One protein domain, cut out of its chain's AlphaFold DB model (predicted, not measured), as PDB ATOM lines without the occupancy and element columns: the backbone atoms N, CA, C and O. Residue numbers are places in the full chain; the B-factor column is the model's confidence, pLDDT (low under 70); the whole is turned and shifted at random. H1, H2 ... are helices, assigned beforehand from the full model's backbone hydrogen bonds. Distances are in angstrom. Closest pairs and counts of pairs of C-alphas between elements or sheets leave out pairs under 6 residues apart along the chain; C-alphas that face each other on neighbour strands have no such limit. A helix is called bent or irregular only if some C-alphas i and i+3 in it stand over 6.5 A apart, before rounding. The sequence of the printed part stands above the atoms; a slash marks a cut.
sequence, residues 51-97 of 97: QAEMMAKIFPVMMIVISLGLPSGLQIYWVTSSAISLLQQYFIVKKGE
ATOM      1  N   GLN A  51      30.909  -9.770 -16.533       74.69
ATOM      2  CA  GLN A  51      29.751  -9.610 -17.421       74.69
ATOM      3  C   GLN A  51      28.830 -10.843 -17.411       74.69
ATOM      4  O   GLN A  51      27.604 -10.704 -17.447       74.69
ATOM      5  N   ALA A  52      29.401 -12.048 -17.309       71.19
ATOM      6  CA  ALA A  52      28.640 -13.293 -17.216       71.19
ATOM      7  C   ALA A  52      27.939 -13.422 -15.855       71.19
ATOM      8  O   ALA A  52      26.782 -13.834 -15.793       71.19
ATOM      9  N   GLU A  53      28.601 -13.000 -14.775       70.25
ATOM     10  CA  GLU A  53      28.014 -12.975 -13.432       70.25
ATOM     11  C   GLU A  53      26.829 -11.997 -13.343       70.25
ATOM     12  O   GLU A  53      25.784 -12.316 -12.767       70.25
ATOM     13  N   MET A  54      26.951 -10.822 -13.969       71.81
ATOM     14  CA  MET A  54      25.867  -9.842 -14.040       71.81
ATOM     15  C   MET A  54      24.662 -10.386 -14.824       71.81
ATOM     16  O   MET A  54      23.530 -10.298 -14.346       71.81
ATOM     17  N   MET A  55      24.891 -11.014 -15.980       75.38
ATOM     18  CA  MET A  55      23.840 -11.691 -16.752       75.38
ATOM     19  C   MET A  55      23.168 -12.816 -15.956       75.38
ATOM     20  O   MET A  55      21.939 -12.900 -15.945       75.38
ATOM     21  N   ALA A  56      23.946 -13.626 -15.233       73.69
ATOM     22  CA  ALA A  56      23.417 -14.705 -14.408       73.69
ATOM     23  C   ALA A  56      22.492 -14.181 -13.300       73.69
ATOM     24  O   ALA A  56      21.501 -14.835 -12.981       73.69
ATOM     25  N   LYS A  57      22.789 -13.016 -12.705       71.12
ATOM     26  CA  LYS A  57      21.963 -12.379 -11.659       71.12
ATOM     27  C   LYS A  57      20.721 -11.685 -12.222       71.12
ATOM     28  O   LYS A  57      19.668 -11.734 -11.594       71.12
ATOM     29  N   ILE A  58      20.817 -11.061 -13.396       78.00
ATOM     30  CA  ILE A  58      19.716 -10.284 -13.993       78.00
ATOM     31  C   ILE A  58      18.676 -11.183 -14.675       78.00
ATOM     32  O   ILE A  58      17.476 -10.932 -14.563       78.00
ATOM     33  N   PHE A  59      19.110 -12.245 -15.356       80.94
ATOM     34  CA  PHE A  59      18.225 -13.163 -16.079       80.94
ATOM     35  C   PHE A  59      17.075 -13.752 -15.233       80.94
ATOM     36  O   PHE A  59      15.923 -13.646 -15.664       80.94
ATOM     37  N   PRO A  60      17.307 -14.307 -14.024       70.19
ATOM     38  CA  PRO A  60      16.226 -14.832 -13.193       70.19
ATOM     39  C   PRO A  60      15.250 -13.740 -12.733       70.19
ATOM     40  O   PRO A  60      14.053 -14.001 -12.641       70.19
ATOM     41  N   VAL A  61      15.718 -12.505 -12.517       78.56
ATOM     42  CA  VAL A  61      14.844 -11.374 -12.160       78.56
ATOM     43  C   VAL A  61      13.937 -10.991 -13.329       78.56
ATOM     44  O   VAL A  61      12.738 -10.799 -13.138       78.56
ATOM     45  N   MET A  62      14.468 -10.950 -14.554       80.56
ATOM     46  CA  MET A  62      13.646 -10.719 -15.749       80.56
ATOM     47  C   MET A  62      12.610 -11.831 -15.950       80.56
ATOM     48  O   MET A  62      11.451 -11.544 -16.246       80.56
ATOM     49  N   MET A  63      12.997 -13.088 -15.723       73.69
ATOM     50  CA  MET A  63      12.085 -14.237 -15.766       73.69
ATOM     51  C   MET A  63      10.942 -14.119 -14.749       73.69
ATOM     52  O   MET A  63       9.802 -14.426 -15.086       73.69
ATOM     53  N   ILE A  64      11.218 -13.611 -13.543       73.19
ATOM     54  CA  ILE A  64      10.190 -13.328 -12.528       73.19
ATOM     55  C   ILE A  64       9.206 -12.257 -13.011       73.19
ATOM     56  O   ILE A  64       8.003 -12.413 -12.836       73.19
ATOM     57  N   VAL A  65       9.683 -11.174 -13.629       77.50
ATOM     58  CA  VAL A  65       8.801 -10.099 -14.117       77.50
ATOM     59  C   VAL A  65       7.915 -10.591 -15.263       77.50
ATOM     60  O   VAL A  65       6.718 -10.306 -15.283       77.50
ATOM     61  N   ILE A  66       8.479 -11.372 -16.187       77.31
ATOM     62  CA  ILE A  66       7.740 -11.973 -17.305       77.31
ATOM     63  C   ILE A  66       6.714 -12.989 -16.790       77.31
ATOM     64  O   ILE A  66       5.588 -13.035 -17.290       77.31
ATOM     65  N   SER A  67       7.053 -13.767 -15.759       70.38
ATOM     66  CA  SER A  67       6.144 -14.775 -15.219       70.38
ATOM     67  C   SER A  67       4.912 -14.198 -14.530       70.38
ATOM     68  O   SER A  67       3.887 -14.872 -14.466       70.38
ATOM     69  N   LEU A  68       4.937 -12.922 -14.123       70.38
ATOM     70  CA  LEU A  68       3.734 -12.230 -13.657       70.38
ATOM     71  C   LEU A  68       2.669 -12.107 -14.754       70.38
ATOM     72  O   LEU A  68       1.500 -11.909 -14.437       70.38
ATOM     73  N   GLY A  69       3.033 -12.175 -16.032       73.31
ATOM     74  CA  GLY A  69       2.080 -12.165 -17.143       73.31
ATOM     75  C   GLY A  69       1.545 -13.549 -17.519       73.31
ATOM     76  O   GLY A  69       0.637 -13.633 -18.341       73.31
ATOM     77  N   LEU A  70       2.100 -14.624 -16.949       74.19
ATOM     78  CA  LEU A  70       1.886 -15.999 -17.400       74.19
ATOM     79  C   LEU A  70       1.073 -16.828 -16.378       74.19
ATOM     80  O   LEU A  70       1.005 -16.470 -15.199       74.19
ATOM     81  N   PRO A  71       0.433 -17.935 -16.805       73.69
ATOM     82  CA  PRO A  71      -0.313 -18.824 -15.910       73.69
ATOM     83  C   PRO A  71       0.580 -19.447 -14.828       73.69
ATOM     84  O   PRO A  71       1.726 -19.820 -15.095       73.69
ATOM     85  N   SER A  72       0.041 -19.630 -13.618       69.62
ATOM     86  CA  SER A  72       0.795 -20.169 -12.474       69.62
ATOM     87  C   SER A  72       1.318 -21.595 -12.693       69.62
ATOM     88  O   SER A  72       2.350 -21.952 -12.128       69.62
ATOM     89  N   GLY A  73       0.683 -22.396 -13.558       73.38
ATOM     90  CA  GLY A  73       1.157 -23.746 -13.884       73.38
ATOM     91  C   GLY A  73       2.565 -23.783 -14.485       73.38
ATOM     92  O   GLY A  73       3.381 -24.617 -14.088       73.38
ATOM     93  N   LEU A  74       2.894 -22.839 -15.372       76.50
ATOM     94  CA  LEU A  74       4.245 -22.725 -15.935       76.50
ATOM     95  C   LEU A  74       5.263 -22.318 -14.857       76.50
ATOM     96  O   LEU A  74       6.384 -22.823 -14.825       76.50
ATOM     97  N   GLN A  75       4.848 -21.450 -13.935       73.31
ATOM     98  CA  GLN A  75       5.696 -20.990 -12.843       73.31
ATOM     99  C   GLN A  75       6.011 -22.112 -11.841       73.31
ATOM    100  O   GLN A  75       7.156 -22.245 -11.411       73.31
ATOM    101  N   ILE A  76       5.024 -22.947 -11.500       73.69
ATOM    102  CA  ILE A  76       5.214 -24.123 -10.633       73.69
ATOM    103  C   ILE A  76       6.185 -25.114 -11.278       73.69
ATOM    104  O   ILE A  76       7.050 -25.659 -10.587       73.69
ATOM    105  N   TYR A  77       6.079 -25.321 -12.595       78.00
ATOM    106  CA  TYR A  77       7.021 -26.158 -13.336       78.00
ATOM    107  C   TYR A  77       8.455 -25.639 -13.203       78.00
ATOM    108  O   TYR A  77       9.348 -26.412 -12.853       78.00
ATOM    109  N   TRP A  78       8.682 -24.339 -13.410       76.31
ATOM    110  CA  TRP A  78      10.019 -23.761 -13.263       76.31
ATOM    111  C   TRP A  78      10.558 -23.887 -11.847       76.31
ATOM    112  O   TRP A  78      11.674 -24.366 -11.680       76.31
ATOM    113  N   VAL A  79       9.760 -23.553 -10.832       78.38
ATOM    114  CA  VAL A  79      10.178 -23.672  -9.427       78.38
ATOM    115  C   VAL A  79      10.566 -25.108  -9.084       78.38
ATOM    116  O   VAL A  79      11.616 -25.344  -8.489       78.38
ATOM    117  N   THR A  80       9.736 -26.074  -9.475       80.62
ATOM    118  CA  THR A  80       9.975 -27.490  -9.169       80.62
ATOM    119  C   THR A  80      11.200 -28.010  -9.917       80.62
ATOM    120  O   THR A  80      12.047 -28.677  -9.325       80.62
ATOM    121  N   SER A  81      11.331 -27.662 -11.200       80.94
ATOM    122  CA  SER A  81      12.476 -28.044 -12.029       80.94
ATOM    123  C   SER A  81      13.779 -27.456 -11.482       80.94
ATOM    124  O   SER A  81      14.724 -28.197 -11.218       80.94
ATOM    125  N   SER A  82      13.804 -26.155 -11.180       81.00
ATOM    126  CA  SER A  82      14.958 -25.484 -10.579       81.00
ATOM    127  C   SER A  82      15.297 -26.032  -9.191       81.00
ATOM    128  O   SER A  82      16.478 -26.174  -8.881       81.00
ATOM    129  N   ALA A  83      14.308 -26.403  -8.369       82.75
ATOM    130  CA  ALA A  83      14.547 -27.040  -7.072       82.75
ATOM    131  C   ALA A  83      15.219 -28.416  -7.219       82.75
ATOM    132  O   ALA A  83      16.186 -28.711  -6.513       82.75
ATOM    133  N   ILE A  84      14.749 -29.245  -8.158       85.38
ATOM    134  CA  ILE A  84      15.359 -30.549  -8.454       85.38
ATOM    135  C   ILE A  84      16.774 -30.360  -9.002       85.38
ATOM    136  O   ILE A  84      17.697 -31.029  -8.537       85.38
ATOM    137  N   SER A  85      16.972 -29.434  -9.942       80.44
ATOM    138  CA  SER A  85      18.300 -29.121 -10.472       80.44
ATOM    139  C   SER A  85      19.249 -28.633  -9.378       80.44
ATOM    140  O   SER A  85      20.389 -29.079  -9.336       80.44
ATOM    141  N   LEU A  86      18.789 -27.780  -8.456       83.19
ATOM    142  CA  LEU A  86      19.588 -27.325  -7.317       83.19
ATOM    143  C   LEU A  86      19.988 -28.494  -6.409       83.19
ATOM    144  O   LEU A  86      21.145 -28.577  -6.000       83.19
ATOM    145  N   LEU A  87      19.061 -29.411  -6.118       84.44
ATOM    146  CA  LEU A  87      19.361 -30.618  -5.345       84.44
ATOM    147  C   LEU A  87      20.412 -31.476  -6.051       84.44
ATOM    148  O   LEU A  87      21.419 -31.827  -5.440       84.44
ATOM    149  N   GLN A  88      20.220 -31.766  -7.339       80.75
ATOM    150  CA  GLN A  88      21.194 -32.517  -8.138       80.75
ATOM    151  C   GLN A  88      22.573 -31.849  -8.105       80.75
ATOM    152  O   GLN A  88      23.577 -32.506  -7.843       80.75
ATOM    153  N   GLN A  89      22.615 -30.536  -8.302       77.81
ATOM    154  CA  GLN A  89      23.838 -29.745  -8.321       77.81
ATOM    155  C   GLN A  89      24.538 -29.726  -6.959       77.81
ATOM    156  O   GLN A  89      25.756 -29.869  -6.898       77.81
ATOM    157  N   TYR A  90      23.780 -29.648  -5.863       81.81
ATOM    158  CA  TYR A  90      24.311 -29.766  -4.507       81.81
ATOM    159  C   TYR A  90      24.965 -31.135  -4.259       81.81
ATOM    160  O   TYR A  90      26.065 -31.198  -3.710       81.81
ATOM    161  N   PHE A  91      24.335 -32.233  -4.695       81.69
ATOM    162  CA  PHE A  91      24.913 -33.578  -4.572       81.69
ATOM    163  C   PHE A  91      26.152 -33.782  -5.453       81.69
ATOM    164  O   PHE A  91      27.098 -34.432  -5.013       81.69
ATOM    165  N   ILE A  92      26.161 -33.239  -6.674       81.38
ATOM    166  CA  ILE A  92      27.298 -33.348  -7.602       81.38
ATOM    167  C   ILE A  92      28.510 -32.582  -7.064       81.38
ATOM    168  O   ILE A  92      29.590 -33.160  -6.988       81.38
ATOM    169  N   VAL A  93      28.332 -31.327  -6.638       75.00
ATOM    170  CA  VAL A  93      29.427 -30.504  -6.094       75.00
ATOM    171  C   VAL A  93      29.986 -31.117  -4.810       75.00
ATOM    172  O   VAL A  93      31.194 -31.257  -4.684       75.00
ATOM    173  N   LYS A  94      29.123 -31.603  -3.906       63.91
ATOM    174  CA  LYS A  94      29.559 -32.278  -2.672       63.91
ATOM    175  C   LYS A  94      30.310 -33.595  -2.919       63.91
ATOM    176  O   LYS A  94      31.058 -34.027  -2.055       63.91
ATOM    177  N   LYS A  95      30.073 -34.268  -4.051       58.19
ATOM    178  CA  LYS A  95      30.777 -35.505  -4.437       58.19
ATOM    179  C   LYS A  95      32.099 -35.224  -5.173       58.19
ATOM    180  O   LYS A  95      32.897 -36.143  -5.329       58.19
ATOM    181  N   GLY A  96      32.285 -34.002  -5.674       56.31
ATOM    182  CA  GLY A  96      33.517 -33.543  -6.322       56.31
ATOM    183  C   GLY A  96      34.569 -32.968  -5.361       56.31
ATOM    184  O   GLY A  96      35.700 -32.769  -5.794       56.31
ATOM    185  N   GLU A  97      34.203 -32.719  -4.096       46.62
ATOM    186  CA  GLU A  97      35.107 -32.486  -2.949       46.62
ATOM    187  C   GLU A  97      35.514 -33.825  -2.305       46.62
ATOM    188  O   GLU A  97      36.678 -33.926  -1.858       46.62
TER     189      GLU A  97
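What this domain is: This is residues 51 to 97 of the 97 residues of the protein "Membrane protein insertase MisCA" of bacterium ADurb.Bin363 (UniProt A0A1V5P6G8). Two helices form an open, flat V, joined at its point by residues 68 to 71; H2 is the longer arm, and the arms are close only near the point. The printed part has 47 residues with two named helices, H1 then H2, and no named strand: all helix. It is loose, with a radius of gyration of the C-alphas of 13.6 A, and spans 41 by 29 by 7 A.

Where its parts are: H1, residues 51 to 67, begins at C-alpha 51 (29.751, -9.610, -17.421) and is 24.3 A long. It has a kink of 26 degrees near residue 58. It is neither bent nor irregular, but only just: C-alphas 57 and 60 are 6.4 A apart. H2, residues 72 to 96, is 35.9 A long and ends at C-alpha 96 (33.517, -33.543, -6.322).

How they stand to each other: H1 and H2 are close but not clearly touching; their closest C-alphas, those of Ser 67 and Gln 75, are 6.7 A apart. They run opposite ways at a shallow tilt of 31 degrees. Every O i to N i+4 pair is within hydrogen-bond range in H2, 11 of 13 in H1.

The domain as a whole: The C-alphas farthest apart, Gly 69 and Glu 97, are 41.3 A apart. The printed part has no cut; the link is tight. pLDDT is under 70 at residue 72 and residues 94 to 97.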